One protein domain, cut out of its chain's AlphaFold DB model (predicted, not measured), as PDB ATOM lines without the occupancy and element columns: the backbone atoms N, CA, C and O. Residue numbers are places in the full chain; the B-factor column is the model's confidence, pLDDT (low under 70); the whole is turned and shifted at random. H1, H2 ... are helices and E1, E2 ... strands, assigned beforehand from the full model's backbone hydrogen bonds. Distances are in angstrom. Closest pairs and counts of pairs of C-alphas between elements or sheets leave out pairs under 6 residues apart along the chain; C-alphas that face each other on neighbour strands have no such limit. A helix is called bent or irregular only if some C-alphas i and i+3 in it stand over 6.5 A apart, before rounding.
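This is residues 36 to 148 of the 170 residues of an uncharacterized protein of Marinomonas sp. HB171799 (UniProt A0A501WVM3). A single antiparallel sheet curls like part of a barrel, built on three long, bent strands, E1, E2 and E3, whose hairpin turns make the two ends of the longest axis. The short strands E4 and E5 carry it on beside E1 and short E6 beside E3; the helix H1 packs over one face, and residues 113 to 114 and 120 to 121 of the link after it pair briefly with E6 and E5, the two edges. The printed part has 113 residues, with named elements in the order E1 E2 E3 E4 H1 E5 E6, and the sheet's order is E5 E4 E1 E2 E3 E6. The class is mostly strand; the whole is compact, with a radius of gyration of the C-alphas of 13.9 A, and spans 48 by 31 by 26 A.

Begin at E1, residues 36 to 47, which forms an antiparallel hairpin with E2, residues 50 to 62; look for N 45 and O 52, 2.8 A apart. E2 forms the next antiparallel hairpin with E3, residues 68 to 80, where N 55 and O 76 are 2.9 A apart. These three are a meander, each strand the antiparallel neighbour of the one before. E4, residues 94 to 98, is the antiparallel neighbour of E1, with N 39 and O 94 at 2.9 A, and E1, E2, E3 and E4 are a Greek key, four strands in a row of which three are a meander and the first is the antiparallel neighbour of the fourth. H1, residues 101 to 108, is on the sheet at a height of 8.6 A, over E1 and across the strands, at 77 degrees to E1 on the local plane. Each O i to N i+4 pair inside H1 is within hydrogen-bond range. E5, residues 129 to 133, is an edge strand beside E4, with N 130 and O 97 at 2.9 A. E6, residues 140 to 143, is the other edge strand, antiparallel to E3, with N 142 and O 77 at 2.8 A.

Find C-alpha 36 at (-4.248, 45.266, -44.127); from there E1 runs 30.0 A, bending by 68 degrees at residue 41. E2 covers 36.4 A and bends by 56 degrees at residue 56; E3 covers 32.8 A and bends by 67 degrees at residue 73. E4 measures 12.9 A, H1 10.5 A and E5 12.0 A. E6 covers 10.6 A and ends at C-alpha 143, (5.133, 37.871, -41.195).

The two C-alphas farthest apart are those of Val 48 and Ala 65, at 49.0 A. The printed part has no cut. Residues 81 to 93 and 109 to 128 are the long links. Look for pLDDT under 70 at residue 49, residues 81 to 91 and residue 148; the mean of the printed part is 86.7.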
ATOM      1  N   VAL A  36      -5.329  44.415 -44.632       97.75
ATOM      2  CA  VAL A  36      -4.248  45.266 -44.127       97.75
ATOM      3  C   VAL A  36      -3.607  44.598 -42.920       97.75
ATOM      4  O   VAL A  36      -4.290  44.209 -41.975       97.75
ATOM      5  N   VAL A  37      -2.285  44.476 -42.934       97.56
ATOM      6  CA  VAL A  37      -1.499  44.119 -41.755       97.56
ATOM      7  C   VAL A  37      -1.113  45.398 -41.031       97.56
ATOM      8  O   VAL A  37      -0.574  46.322 -41.635       97.56
ATOM      9  N   GLU A  38      -1.366  45.431 -39.729       95.94
ATOM     10  CA  GLU A  38      -1.044  46.551 -38.855       95.94
ATOM     11  C   GLU A  38      -0.188  46.066 -37.684       95.94
ATOM     12  O   GLU A  38      -0.651  45.277 -36.854       95.94
ATOM     13  N   ILE A  39       1.050  46.558 -37.595       93.81
ATOM     14  CA  ILE A  39       1.969  46.286 -36.482       93.81
ATOM     15  C   ILE A  39       2.099  47.553 -35.634       93.81
ATOM     16  O   ILE A  39       2.753  48.520 -36.026       93.81
ATOM     17  N   ASN A  40       1.470  47.539 -34.458       86.12
ATOM     18  CA  ASN A  40       1.467  48.665 -33.516       86.12
ATOM     19  C   ASN A  40       2.569  48.566 -32.453       86.12
ATOM     20  O   ASN A  40       2.975  49.575 -31.881       86.12
ATOM     21  N   GLN A  41       3.039  47.353 -32.157       78.06
ATOM     22  CA  GLN A  41       4.052  47.107 -31.136       78.06
ATOM     23  C   GLN A  41       5.335  46.642 -31.807       78.06
ATOM     24  O   GLN A  41       5.458  45.473 -32.170       78.06
ATOM     25  N   VAL A  42       6.286  47.559 -31.971       85.31
ATOM     26  CA  VAL A  42       7.593  47.274 -32.567       85.31
ATOM     27  C   VAL A  42       8.686  47.543 -31.540       85.31
ATOM     28  O   VAL A  42       8.749  48.605 -30.927       85.31
ATOM     29  N   GLN A  43       9.549  46.555 -31.347       85.25
ATOM     30  CA  GLN A  43      10.804  46.664 -30.623       85.25
ATOM     31  C   GLN A  43      11.928  46.780 -31.646       85.25
ATOM     32  O   GLN A  43      12.073  45.923 -32.520       85.25
ATOM     33  N   GLU A  44      12.732  47.830 -31.526       84.81
ATOM     34  CA  GLU A  44      13.885  48.056 -32.390       84.81
ATOM     35  C   GLU A  44      15.171  47.550 -31.732       84.81
ATOM     36  O   GLU A  44      15.413  47.767 -30.544       84.81
ATOM     37  N   GLY A  45      16.023  46.905 -32.526       80.44
ATOM     38  CA  GLY A  45      17.372  46.506 -32.146       80.44
ATOM     39  C   GLY A  45      18.386  47.068 -33.133       80.44
ATOM     40  O   GLY A  45      18.163  47.036 -34.340       80.44
ATOM     41  N   ASN A  46      19.512  47.567 -32.622       80.38
ATOM     42  CA  ASN A  46      20.575  48.149 -33.437       80.38
ATOM     43  C   ASN A  46      21.908  47.467 -33.127       80.38
ATOM     44  O   ASN A  46      22.328  47.404 -31.972       80.38
ATOM     45  N   LEU A  47      22.582  46.992 -34.168       73.88
ATOM     46  CA  LEU A  47      23.980  46.579 -34.158       73.88
ATOM     47  C   LEU A  47      24.753  47.426 -35.175       73.88
ATOM     48  O   LEU A  47      24.180  48.180 -35.962       73.88
ATOM     49  N   VAL A  48      26.079  47.307 -35.166       76.38
ATOM     50  CA  VAL A  48      26.942  47.990 -36.138       76.38
ATOM     51  C   VAL A  48      26.527  47.560 -37.559       76.38
ATOM     52  O   VAL A  48      26.642  46.388 -37.902       76.38
ATOM     53  N   TYR A  49      26.008  48.513 -38.345       69.69
ATOM     54  CA  TYR A  49      25.451  48.351 -39.705       69.69
ATOM     55  C   TYR A  49      24.131  47.577 -39.847       69.69
ATOM     56  O   TYR A  49      23.668  47.393 -40.971       69.69
ATOM     57  N   LEU A  50      23.498  47.162 -38.751       72.38
ATOM     58  CA  LEU A  50      22.249  46.401 -38.795       72.38
ATOM     59  C   LEU A  50      21.202  47.052 -37.909       72.38
ATOM     60  O   LEU A  50      21.405  47.199 -36.704       72.38
ATOM     61  N   LYS A  51      20.055  47.371 -38.498       79.62
ATOM     62  CA  LYS A  51      18.861  47.735 -37.745       79.62
ATOM     63  C   LYS A  51      17.794  46.680 -37.986       79.62
ATOM     64  O   LYS A  51      17.545  46.285 -39.122       79.62
ATOM     65  N   GLY A  52      17.221  46.198 -36.894       85.75
ATOM     66  CA  GLY A  52      16.177  45.190 -36.890       85.75
ATOM     67  C   GLY A  52      14.964  45.659 -36.103       85.75
ATOM     68  O   GLY A  52      15.067  46.460 -35.173       85.75
ATOM     69  N   MET A  53      13.814  45.121 -36.473       87.75
ATOM     70  CA  MET A  53      12.527  45.338 -35.841       87.75
ATOM     71  C   MET A  53      11.892  43.986 -35.553       87.75
ATOM     72  O   MET A  53      11.895  43.089 -36.395       87.75
ATOM     73  N   LYS A  54      11.333  43.839 -34.358       90.25
ATOM     74  CA  LYS A  54      10.503  42.699 -33.979       90.25
ATOM     75  C   LYS A  54       9.211  43.219 -33.390       90.25
ATOM     76  O   LYS A  54       9.242  44.096 -32.536       90.25
ATOM     77  N   GLY A  55       8.089  42.648 -33.788       90.19
ATOM     78  CA  GLY A  55       6.803  43.087 -33.286       90.19
ATOM     79  C   GLY A  55       5.718  42.043 -33.398       90.19
ATOM     80  O   GLY A  55       5.938  40.926 -33.867       90.19
ATOM     81  N   GLU A  56       4.537  42.448 -32.964       92.00
ATOM     82  CA  GLU A  56       3.297  41.715 -33.165       92.00
ATOM     83  C   GLU A  56       2.204  42.698 -33.574       92.00
ATOM     84  O   GLU A  56       2.176  43.861 -33.154       92.00
ATOM     85  N   GLY A  57       1.312  42.225 -34.428       93.44
ATOM     86  CA  GLY A  57       0.204  43.012 -34.928       93.44
ATOM     87  C   GLY A  57      -1.019  42.170 -35.224       93.44
ATOM     88  O   GLY A  57      -1.207  41.087 -34.666       93.44
ATOM     89  N   ARG A  58      -1.846  42.677 -36.129       95.19
ATOM     90  CA  ARG A  58      -3.072  42.029 -36.592       95.19
ATOM     91  C   ARG A  58      -3.178  42.123 -38.103       95.19
ATOM     92  O   ARG A  58      -2.662  43.060 -38.709       95.19
ATOM     93  N   TYR A  59      -3.866  41.161 -38.696       97.00
ATOM     94  CA  TYR A  59      -4.288  41.206 -40.086       97.00
ATOM     95  C   TYR A  59      -5.791  41.468 -40.134       97.00
ATOM     96  O   TYR A  59      -6.580  40.636 -39.693       97.00
ATOM     97  N   ILE A  60      -6.172  42.641 -40.628       96.44
ATOM     98  CA  ILE A  60      -7.557  43.078 -40.782       96.44
ATOM     99  C   ILE A  60      -8.004  42.731 -42.197       96.44
ATOM    100  O   ILE A  60      -7.401  43.162 -43.178       96.44
ATOM    101  N   THR A  61      -9.074  41.959 -42.311       96.56
ATOM    102  CA  THR A  61      -9.614  41.504 -43.593       96.56
ATOM    103  C   THR A  61     -11.131  41.356 -43.493       96.56
ATOM    104  O   THR A  61     -11.760  41.859 -42.560       96.56
ATOM    105  N   ARG A  62     -11.748  40.703 -44.475       94.31
ATOM    106  CA  ARG A  62     -13.162  40.340 -44.461       94.31
ATOM    107  C   ARG A  62     -13.334  38.837 -44.285       94.31
ATOM    108  O   ARG A  62     -12.525  38.046 -44.778       94.31
ATOM    109  N   ASN A  63     -14.379  38.437 -43.570       92.38
ATOM    110  CA  ASN A  63     -14.803  37.044 -43.489       92.38
ATOM    111  C   ASN A  63     -15.598  36.648 -44.751       92.38
ATOM    112  O   ASN A  63     -15.796  37.448 -45.668       92.38
ATOM    113  N   GLN A  64     -16.078  35.404 -44.800       90.00
ATOM    114  CA  GLN A  64     -16.873  34.905 -45.930       90.00
ATOM    115  C   GLN A  64     -18.218  35.634 -46.106       90.00
ATOM    116  O   GLN A  64     -18.756  35.646 -47.208       90.00
ATOM    117  N   ALA A  65     -18.743  36.256 -45.046       91.25
ATOM    118  CA  ALA A  65     -19.950  37.080 -45.082       91.25
ATOM    119  C   ALA A  65     -19.675  38.542 -45.507       91.25
ATOM    120  O   ALA A  65     -20.606  39.335 -45.615       91.25
ATOM    121  N   GLY A  66     -18.414  38.910 -45.771       91.00
ATOM    122  CA  GLY A  66     -18.001  40.267 -46.149       91.00
ATOM    123  C   GLY A  66     -17.798  41.225 -44.967       91.00
ATOM    124  O   GLY A  66     -17.439  42.393 -45.168       91.00
ATOM    125  N   GLU A  67     -17.986  40.744 -43.741       92.81
ATOM    126  CA  GLU A  67     -17.834  41.517 -42.509       92.81
ATOM    127  C   GLU A  67     -16.355  41.675 -42.164       92.81
ATOM    128  O   GLU A  67     -15.552  40.773 -42.411       92.81
ATOM    129  N   LEU A  68     -15.989  42.818 -41.584       94.44
ATOM    130  CA  LEU A  68     -14.627  43.048 -41.120       94.44
ATOM    131  C   LEU A  68     -14.293  42.099 -39.966       94.44
ATOM    132  O   LEU A  68     -15.043  41.985 -38.998       94.44
ATOM    133  N   CYS A  69     -13.141  41.454 -40.063       94.31
ATOM    134  CA  CYS A  69     -12.600  40.595 -39.025       94.31
ATOM    135  C   CYS A  69     -11.092  40.799 -38.903       94.31
ATOM    136  O   CYS A  69     -10.445  41.331 -39.812       94.31
ATOM    137  N   GLU A  70     -10.537  40.395 -37.768       94.94
ATOM    138  CA  GLU A  70      -9.104  40.425 -37.521       94.94
ATOM    139  C   GLU A  70      -8.550  39.040 -37.201       94.94
ATOM    140  O   GLU A  70      -9.203  38.188 -36.605       94.94
ATOM    141  N   ILE A  71      -7.305  38.836 -37.615       94.94
ATOM    142  CA  ILE A  71      -6.490  37.678 -37.282       94.94
ATOM    143  C   ILE A  71      -5.295  38.184 -36.484       94.94
ATOM    144  O   ILE A  71      -4.478  38.956 -36.991       94.94
ATOM    145  N   ALA A  72      -5.185  37.738 -35.237       92.56
ATOM    146  CA  ALA A  72      -4.133  38.141 -34.315       92.56
ATOM    147  C   ALA A  72      -3.690  36.957 -33.429       92.56
ATOM    148  O   ALA A  72      -4.467  36.024 -33.214       92.56
ATOM    149  N   PRO A  73      -2.449  36.962 -32.911       92.62
ATOM    150  CA  PRO A  73      -1.374  37.896 -33.246       92.62
ATOM    151  C   PRO A  73      -0.764  37.569 -34.615       92.62
ATOM    152  O   PRO A  73      -0.739  36.411 -35.027       92.62
ATOM    153  N   VAL A  74      -0.220  38.565 -35.308       94.25
ATOM    154  CA  VAL A  74       0.665  38.400 -36.473       94.25
ATOM    155  C   VAL A  74       2.077  38.768 -36.027       94.25
ATOM    156  O   VAL A  74       2.388  39.957 -35.944       94.25
ATOM    157  N   PRO A  75       2.934  37.786 -35.686       93.38
ATOM    158  CA  PRO A  75       4.318  38.067 -35.349       93.38
ATOM    159  C   PRO A  75       5.060  38.601 -36.570       93.38
ATOM    160  O   PRO A  75       4.815  38.171 -37.699       93.38
ATOM    161  N   PHE A  76       5.972  39.529 -36.327       93.31
ATOM    162  CA  PHE A  76       6.641  40.308 -37.353       93.31
ATOM    163  C   PHE A  76       8.130  40.441 -37.040       93.31
ATOM    164  O   PHE A  76       8.524  40.683 -35.894       93.31
ATOM    165  N   LEU A  77       8.947  40.310 -38.078       92.12
ATOM    166  CA  LEU A  77      10.364  40.642 -38.067       92.12
ATOM    167  C   LEU A  77      10.677  41.478 -39.303       92.12
ATOM    168  O   LEU A  77      10.211  41.145 -40.386       92.12
ATOM    169  N   ALA A  78      11.502  42.505 -39.158       90.94
ATOM    170  CA  ALA A  78      12.084  43.218 -40.286       90.94
ATOM    171  C   ALA A  78      13.521  43.635 -40.004       90.94
ATOM    172  O   ALA A  78      13.948  43.710 -38.852       90.94
ATOM    173  N   GLY A  79      14.270  43.919 -41.058       85.56
ATOM    174  CA  GLY A  79      15.595  44.498 -40.949       85.56
ATOM    175  C   GLY A  79      16.183  44.854 -42.303       85.56
ATOM    176  O   GLY A  79      15.760  44.347 -43.341       85.56
ATOM    177  N   GLY A  80      17.197  45.710 -42.260       75.38
ATOM    178  CA  GLY A  80      17.913  46.193 -43.434       75.38
ATOM    179  C   GLY A  80      19.406  46.358 -43.152       75.38
ATOM    180  O   GLY A  80      19.829  46.574 -42.011       75.38
ATOM    181  N   PHE A  81      20.214  46.258 -44.207       59.47
ATOM    182  CA  PHE A  81      21.683  46.315 -44.170       59.47
ATOM    183  C   PHE A  81      22.241  47.710 -44.472       59.47
ATOM    184  O   PHE A  81      23.302  47.823 -45.072       59.47
ATOM    185  N   ASN A  82      21.555  48.797 -44.114       53.41
ATOM    186  CA  ASN A  82      21.906  50.084 -44.731       53.41
ATOM    187  C   ASN A  82      22.565  51.112 -43.816       53.41
ATOM    188  O   ASN A  82      23.034  52.113 -44.345       53.41
ATOM    189  N   GLY A  83      22.685  50.887 -42.497       51.41
ATOM    190  CA  GLY A  83      23.456  51.752 -41.576       51.41
ATOM    191  C   GLY A  83      23.163  53.265 -41.652       51.41
ATOM    192  O   GLY A  83      23.893  54.064 -41.073       51.41
ATOM    193  N   ARG A  84      22.121  53.662 -42.382       49.50
ATOM    194  CA  ARG A  84      21.785  55.018 -42.783       49.50
ATOM    195  C   ARG A  84      20.327  55.214 -42.450       49.50
ATOM    196  O   ARG A  84      19.476  54.515 -42.986       49.50
ATOM    197  N   ASP A  85      20.117  56.133 -41.518       47.00
ATOM    198  CA  ASP A  85      18.870  56.805 -41.203       47.00
ATOM    199  C   ASP A  85      17.621  55.950 -41.427       47.00
ATOM    200  O   ASP A  85      16.815  56.224 -42.315       47.00
ATOM    201  N   VAL A  86      17.369  54.998 -40.518       43.94
ATOM    202  CA  VAL A  86      15.968  54.829 -40.119       43.94
ATOM    203  C   VAL A  86      15.610  56.136 -39.452       43.94
ATOM    204  O   VAL A  86      15.905  56.364 -38.278       43.94
ATOM    205  N   SER A  87      15.121  57.044 -40.289       40.25
ATOM    206  CA  SER A  87      14.721  58.373 -39.911       40.25
ATOM    207  C   SER A  87      13.901  58.251 -38.638       40.25
ATOM    208  O   SER A  87      12.904  57.529 -38.591       40.25
ATOM    209  N   LEU A  88      14.312  58.993 -37.611       40.94
ATOM    210  CA  LEU A  88      13.615  59.195 -36.334       40.94
ATOM    211  C   LEU A  88      12.163  59.726 -36.506       40.94
ATOM    212  O   LEU A  88      11.509  60.099 -35.531       40.94
ATOM    213  N   LEU A  89      11.658  59.780 -37.744       42.97
ATOM    214  CA  LEU A  89      10.321  60.176 -38.155       42.97
ATOM    215  C   LEU A  89       9.343  58.999 -38.328       42.97
ATOM    216  O   LEU A  89       8.141  59.246 -38.291       42.97
ATOM    217  N   GLN A  90       9.784  57.738 -38.443       54.00
ATOM    218  CA  GLN A  90       8.870  56.580 -38.507       54.00
ATOM    219  C   GLN A  90       8.412  56.146 -37.098       54.00
ATOM    220  O   GLN A  90       8.654  55.039 -36.643       54.00
ATOM    221  N   ARG A  91       7.741  57.047 -36.367       59.31
ATOM    222  CA  ARG A  91       7.137  56.774 -35.040       59.31
ATOM    223  C   ARG A  91       5.684  56.279 -35.129       59.31
ATOM    224  O   ARG A  91       4.898  56.519 -34.216       59.31
ATOM    225  N   GLY A  92       5.311  55.670 -36.249       74.69
ATOM    226  CA  GLY A  92       3.949  55.214 -36.532       74.69
ATOM    227  C   GLY A  92       3.869  53.698 -36.697       74.69
ATOM    228  O   GLY A  92       4.906  53.039 -36.766       74.69
ATOM    229  N   PRO A  93       2.652  53.140 -36.777       87.12
ATOM    230  CA  PRO A  93       2.478  51.724 -37.055       87.12
ATOM    231  C   PRO A  93       3.063  51.342 -38.413       87.12
ATOM    232  O   PRO A  93       3.096  52.147 -39.353       87.12
ATOM    233  N   ILE A  94       3.474  50.085 -38.525       91.81
ATOM    234  CA  ILE A  94       3.767  49.483 -39.824       91.81
ATOM    235  C   ILE A  94       2.435  49.067 -40.433       91.81
ATOM    236  O   ILE A  94       1.699  48.290 -39.822       91.81
ATOM    237  N   LEU A  95       2.137  49.594 -41.619       95.44
ATOM    238  CA  LEU A  95       0.923  49.288 -42.366       95.44
ATOM    239  C   LEU A  95       1.300  48.681 -43.711       95.44
ATOM    240  O   LEU A  95       1.990  49.315 -44.514       95.44
ATOM    241  N   LEU A  96       0.819  47.464 -43.952       97.38
ATOM    242  CA  LEU A  96       1.002  46.747 -45.209       97.38
ATOM    243  C   LEU A  96      -0.365  46.417 -45.792       97.38
ATOM    244  O   LEU A  96      -1.127  45.668 -45.185       97.38
ATOM    245  N   SER A  97      -0.676  46.951 -46.966       97.88
ATOM    246  CA  SER A  97      -1.890  46.572 -47.693       97.88
ATOM    247  C   SER A  97      -1.606  45.317 -48.509       97.88
ATOM    248  O   SER A  97      -0.574  45.238 -49.166       97.88
ATOM    249  N   VAL A  98      -2.492  44.329 -48.445       98.25
ATOM    250  CA  VAL A  98      -2.342  43.039 -49.127       98.25
ATOM    251  C   VAL A  98      -3.288  43.017 -50.317       98.25
ATOM    252  O   VAL A  98      -4.491  43.183 -50.131       98.25
ATOM    253  N   TYR A  99      -2.756  42.796 -51.515       97.75
ATOM    254  CA  TYR A  99      -3.528  42.699 -52.760       97.75
ATOM    255  C   TYR A  99      -3.549  41.263 -53.298       97.75
ATOM    256  O   TYR A  99      -4.529  40.829 -53.902       97.75
ATOM    257  N   ASN A 100      -2.501  40.488 -53.015       97.69
ATOM    258  CA  ASN A 100      -2.384  39.108 -53.465       97.69
ATOM    259  C   ASN A 100      -3.226  38.135 -52.615       97.69
ATOM    260  O   ASN A 100      -3.074  38.033 -51.395       97.69
ATOM    261  N   THR A 101      -4.085  37.356 -53.272       96.50
ATOM    262  CA  THR A 101      -4.987  36.390 -52.618       96.50
ATOM    263  C   THR A 101      -4.266  35.178 -52.023       96.50
ATOM    264  O   THR A 101      -4.727  34.627 -51.024       96.50
ATOM    265  N   ALA A 102      -3.123  34.768 -52.579       97.12
ATOM    266  CA  ALA A 102      -2.311  33.702 -51.999       97.12
ATOM    267  C   ALA A 102      -1.650  34.158 -50.689       97.12
ATOM    268  O   ALA A 102      -1.567  33.373 -49.743       97.12
ATOM    269  N   ILE A 103      -1.238  35.428 -50.597       97.69
ATOM    270  CA  ILE A 103      -0.737  36.019 -49.346       97.69
ATOM    271  C   ILE A 103      -1.863  36.140 -48.310       97.69
ATOM    272  O   ILE A 103      -1.653  35.791 -47.148       97.69
ATOM    273  N   ASP A 104      -3.071  36.557 -48.709       96.88
ATOM    274  CA  ASP A 104      -4.248  36.541 -47.822       96.88
ATOM    275  C   ASP A 104      -4.491  35.148 -47.232       96.88
ATOM    276  O   ASP A 104      -4.610  34.995 -46.013       96.88
ATOM    277  N   GLU A 105      -4.481  34.112 -48.073       95.75
ATOM    278  CA  GLU A 105      -4.612  32.737 -47.607       95.75
ATOM    279  C   GLU A 105      -3.484  32.377 -46.627       95.75
ATOM    280  O   GLU A 105      -3.741  31.863 -45.537       95.75
ATOM    281  N   GLN A 106      -2.228  32.687 -46.956       95.81
ATOM    282  CA  GLN A 106      -1.100  32.429 -46.061       95.81
ATOM    283  C   GLN A 106      -1.301  33.070 -44.681       95.81
ATOM    284  O   GLN A 106      -1.171  32.375 -43.668       95.81
ATOM    285  N   LEU A 107      -1.702  34.340 -44.625       95.94
ATOM    286  CA  LEU A 107      -1.950  35.053 -43.371       95.94
ATOM    287  C   LEU A 107      -3.101  34.435 -42.566       95.94
ATOM    288  O   LEU A 107      -2.950  34.227 -41.359       95.94
ATOM    289  N   ARG A 108      -4.205  34.046 -43.222       94.69
ATOM    290  CA  ARG A 108      -5.342  33.347 -42.584       94.69
ATOM    291  C   ARG A 108      -4.950  32.015 -41.953       94.69
ATOM    292  O   ARG A 108      -5.461  31.636 -40.900       94.69
ATOM    293  N   PHE A 109      -4.018  31.301 -42.574       92.94
ATOM    294  CA  PHE A 109      -3.519  30.026 -42.059       92.94
ATOM    295  C   PHE A 109      -2.293  30.166 -41.147       92.94
ATOM    296  O   PHE A 109      -1.701  29.153 -40.775       92.94
ATOM    297  N   GLY A 110      -1.895  31.394 -40.797       91.56
ATOM    298  CA  GLY A 110      -0.709  31.643 -39.979       91.56
ATOM    299  C   GLY A 110       0.590  31.157 -40.630       91.56
ATOM    300  O   GLY A 110       1.550  30.867 -39.917       91.56
ATOM    301  N   LYS A 111       0.614  31.022 -41.960       93.19
ATOM    302  CA  LYS A 111       1.809  30.677 -42.732       93.19
ATOM    303  C   LYS A 111       2.750  31.875 -42.790       93.19
ATOM    304  O   LYS A 111       2.316  33.026 -42.746       93.19
ATOM    305  N   GLU A 112       4.034  31.555 -42.891       93.75
ATOM    306  CA  GLU A 112       5.101  32.527 -43.094       93.75
ATOM    307  C   GLU A 112       4.914  33.237 -44.435       93.75
ATOM    308  O   GLU A 112       4.711  32.577 -45.454       93.75
ATOM    309  N   VAL A 113       4.995  34.564 -44.412       96.38
ATOM    310  CA  VAL A 113       5.052  35.419 -45.603       96.38
ATOM    311  C   VAL A 113       6.362  36.181 -45.523       96.38
ATOM    312  O   VAL A 113       6.616  36.853 -44.523       96.38
ATOM    313  N   THR A 114       7.197  36.081 -46.549       95.62
ATOM    314  CA  THR A 114       8.469  36.805 -46.630       95.62
ATOM    315  C   THR A 114       8.411  37.825 -47.752       95.62
ATOM    316  O   THR A 114       7.906  37.540 -48.836       95.62
ATOM    317  N   SER A 115       8.969  39.008 -47.508       94.75
ATOM    318  CA  SER A 115       9.042  40.077 -48.503       94.75
ATOM    319  C   SER A 115       9.929  39.731 -49.705       94.75
ATOM    320  O   SER A 115       9.931  40.461 -50.686       94.75
ATOM    321  N   GLN A 116      10.695  38.637 -49.635       93.81
ATOM    322  CA  GLN A 116      11.525  38.142 -50.739       93.81
ATOM    323  C   GLN A 116      10.730  37.347 -51.783       93.81
ATOM    324  O   GLN A 116      11.140  37.292 -52.938       93.81
ATOM    325  N   ASP A 117       9.603  36.752 -51.380       94.62
ATOM    326  CA  ASP A 117       8.767  35.901 -52.238       94.62
ATOM    327  C   ASP A 117       7.540  36.659 -52.779       94.62
ATOM    328  O   ASP A 117       6.638  36.057 -53.360       94.62
ATOM    329  N   ALA A 118       7.489  37.975 -52.565       94.56
ATOM    330  CA  ALA A 118       6.383  38.846 -52.938       94.56
ATOM    331  C   ALA A 118       6.910  40.114 -53.615       94.56
ATOM    332  O   ALA A 118       7.960  40.643 -53.246       94.56
ATOM    333  N   HIS A 119       6.163  40.640 -54.580       96.31
ATOM    334  CA  HIS A 119       6.449  41.946 -55.157       96.31
ATOM    335  C   HIS A 119       5.974  43.047 -54.199       96.31
ATOM    336  O   HIS A 119       4.773  43.249 -54.013       96.31
ATOM    337  N   ILE A 120       6.922  43.745 -53.568       95.81
ATOM    338  CA  ILE A 120       6.641  44.814 -52.603       95.81
ATOM    339  C   ILE A 120       6.701  46.178 -53.289       95.81
ATOM    340  O   ILE A 120       7.713  46.524 -53.896       95.81
ATOM    341  N   GLY A 121       5.629  46.958 -53.156       94.38
ATOM    342  CA  GLY A 121       5.507  48.298 -53.730       94.38
ATOM    343  C   GLY A 121       5.246  49.393 -52.694       94.38
ATOM    344  O   GLY A 121       4.996  49.129 -51.516       94.38
ATOM    345  N   LEU A 122       5.286  50.643 -53.160       91.62
ATOM    346  CA  LEU A 122       4.779  51.821 -52.435       91.62
ATOM    347  C   LEU A 122       3.419  52.297 -52.980       91.62
ATOM    348  O   LEU A 122       2.806  53.183 -52.391       91.62
ATOM    349  N   ASP A 123       2.952  51.703 -54.081       91.69
ATOM    350  CA  ASP A 123       1.666  51.968 -54.725       91.69
ATOM    351  C   ASP A 123       0.980  50.662 -55.165       91.69
ATOM    352  O   ASP A 123       1.586  49.589 -55.174       91.69
ATOM    353  N   ASP A 124      -0.314  50.760 -55.463       79.31
ATOM    354  CA  ASP A 124      -1.254  49.661 -55.702       79.31
ATOM    355  C   ASP A 124      -1.258  49.132 -57.144       79.31
ATOM    356  O   ASP A 124      -2.268  48.596 -57.593       79.31
ATOM    357  N   GLY A 125      -0.143  49.287 -57.869       85.44
ATOM    358  CA  GLY A 125       0.035  48.744 -59.216       85.44
ATOM    359  C   GLY A 125       0.071  47.208 -59.241       85.44
ATOM    360  O   GLY A 125      -0.837  46.523 -58.788       85.44
ATOM    361  N   GLU A 126       1.147  46.625 -59.766       89.88
ATOM    362  CA  GLU A 126       1.313  45.159 -59.834       89.88
ATOM    363  C   GLU A 126       1.936  44.573 -58.548       89.88
ATOM    364  O   GLU A 126       2.601  43.534 -58.583       89.88
ATOM    365  N   ALA A 127       1.817  45.278 -57.418       96.00
ATOM    366  CA  ALA A 127       2.409  44.875 -56.147       96.00
ATOM    367  C   ALA A 127       1.512  43.865 -55.418       96.00
ATOM    368  O   ALA A 127       0.310  44.069 -55.258       96.00
ATOM    369  N   ASP A 128       2.113  42.799 -54.898       97.62
ATOM    370  CA  ASP A 128       1.409  41.826 -54.061       97.62
ATOM    371  C   ASP A 128       1.059  42.420 -52.691       97.62
ATOM    372  O   ASP A 128       0.018  42.106 -52.096       97.62
ATOM    373  N   MET A 129       1.952  43.280 -52.191       97.75
ATOM    374  CA  MET A 129       1.796  44.030 -50.954       97.75
ATOM    375  C   MET A 129       2.354  45.446 -51.100       97.75
ATOM    376  O   MET A 129       3.405  45.657 -51.706       97.75
ATOM    377  N   VAL A 130       1.688  46.405 -50.464       97.19
ATOM    378  CA  VAL A 130       2.076  47.819 -50.476       97.19
ATOM    379  C   VAL A 130       2.458  48.276 -49.080       97.19
ATOM    380  O   VAL A 130       1.667  48.141 -48.144       97.19
ATOM    381  N   ILE A 131       3.647  48.862 -48.948       94.75
ATOM    382  CA  ILE A 131       4.077  49.526 -47.719       94.75
ATOM    383  C   ILE A 131       3.411  50.899 -47.652       94.75
ATOM    384  O   ILE A 131       3.825  51.839 -48.326       94.75
ATOM    385  N   ALA A 132       2.395  51.027 -46.803       93.06
ATOM    386  CA  ALA A 132       1.736  52.304 -46.555       93.06
ATOM    387  C   ALA A 132       2.495  53.144 -45.513       93.06
ATOM    388  O   ALA A 132       2.547  54.370 -45.615       93.06
ATOM    389  N   SER A 133       3.098  52.503 -44.506       90.50
ATOM    390  CA  SER A 133       3.910  53.185 -43.492       90.50
ATOM    391  C   SER A 133       4.838  52.238 -42.736       90.50
ATOM    392  O   SER A 133       4.646  51.025 -42.726       90.50
ATOM    393  N   GLY A 134       5.827  52.816 -42.049       87.19
ATOM    394  CA  GLY A 134       6.660  52.129 -41.053       87.19
ATOM    395  C   GLY A 134       7.794  51.257 -41.600       87.19
ATOM    396  O   GLY A 134       8.606  50.792 -40.810       87.19
ATOM    397  N   LEU A 135       7.875  51.064 -42.919       88.31
ATOM    398  CA  LEU A 135       8.981  50.385 -43.599       88.31
ATOM    399  C   LEU A 135       9.433  51.172 -44.831       88.31
ATOM    400  O   LEU A 135       8.751  52.095 -45.283       88.31
ATOM    401  N   SER A 136      10.598  50.816 -45.352       87.38
ATOM    402  CA  SER A 136      11.137  51.248 -46.639       87.38
ATOM    403  C   SER A 136      11.196  50.071 -47.618       87.38
ATOM    404  O   SER A 136      11.112  48.915 -47.211       87.38
ATOM    405  N   LEU A 137      11.364  50.350 -48.916       88.06
ATOM    406  CA  LEU A 137      11.550  49.297 -49.928       88.06
ATOM    407  C   LEU A 137      12.853  48.502 -49.745       88.06
ATOM    408  O   LEU A 137      12.950  47.379 -50.227       88.06
ATOM    409  N   ASP A 138      13.835  49.079 -49.050       85.50
ATOM    410  CA  ASP A 138      15.109  48.420 -48.754       85.50
ATOM    411  C   ASP A 138      15.018  47.488 -47.530       85.50
ATOM    412  O   ASP A 138      15.956  46.736 -47.252       85.50
ATOM    413  N   ASP A 139      13.915  47.540 -46.773       87.19
ATOM    414  CA  ASP A 139      13.700  46.659 -45.633       87.19
ATOM    415  C   ASP A 139      13.199  45.290 -46.094       87.19
ATOM    416  O   ASP A 139      12.238  45.159 -46.855       87.19
ATOM    417  N   HIS A 140      13.800  44.238 -45.547       90.62
ATOM    418  CA  HIS A 140      13.269  42.890 -45.673       90.62
ATOM    419  C   HIS A 140      12.445  42.547 -44.441       90.62
ATOM    420  O   HIS A 140      12.866  42.824 -43.317       90.62
ATOM    421  N   PHE A 141      11.291  41.912 -44.635       93.12
ATOM    422  CA  PHE A 141      10.408  41.542 -43.535       93.12
ATOM    423  C   PHE A 141       9.814  40.143 -43.682       93.12
ATOM    424  O   PHE A 141       9.722  39.583 -44.773       93.12
ATOM    425  N   ILE A 142       9.399  39.589 -42.544       95.44
ATOM    426  CA  ILE A 142       8.738  38.297 -42.420       95.44
ATOM    427  C   ILE A 142       7.525  38.457 -41.498       95.44
ATOM    428  O   ILE A 142       7.649  38.924 -40.362       95.44
ATOM    429  N   LEU A 143       6.359  38.029 -41.974       96.06
ATOM    430  CA  LEU A 143       5.133  37.871 -41.195       96.06
ATOM    431  C   LEU A 143       4.948  36.401 -40.834       96.06
ATOM    432  O   LEU A 143       5.218  35.524 -41.651       96.06
ATOM    433  N   ASN A 144       4.467  36.132 -39.619       94.56
ATOM    434  CA  ASN A 144       4.386  34.783 -39.048       94.56
ATOM    435  C   ASN A 144       5.694  33.973 -39.237       94.56
ATOM    436  O   ASN A 144       5.640  32.853 -39.755       94.56
ATOM    437  N   PRO A 145       6.868  34.509 -38.843       91.31
ATOM    438  CA  PRO A 145       8.133  33.795 -38.962       91.31
ATOM    439  C   PRO A 145       8.059  32.427 -38.285       91.31
ATOM    440  O   PRO A 145       7.586  32.291 -37.150       91.31
ATOM    441  N   ARG A 146       8.565  31.403 -38.969       84.44
ATOM    442  CA  ARG A 146       8.675  30.063 -38.404       84.44
ATOM    443  C   ARG A 146       9.772  30.042 -37.340       84.44
ATOM    444  O   ARG A 146      10.854  30.593 -37.550       84.44
ATOM    445  N   PRO A 147       9.548  29.372 -36.198       74.38
ATOM    446  CA  PRO A 147      10.609  29.154 -35.230       74.38
ATOM    447  C   PRO A 147      11.777  28.407 -35.883       74.38
ATOM    448  O   PRO A 147      11.570  27.374 -36.514       74.38
ATOM    449  N   VAL A 148      13.011  28.864 -35.659       68.38
ATOM    450  CA  VAL A 148      14.246  28.251 -36.203       68.38
ATOM    451  C   VAL A 148      14.385  26.761 -35.828       68.38
ATOM    452  O   VAL A 148      15.082  26.002 -36.494       68.38
TER     453      VAL A 148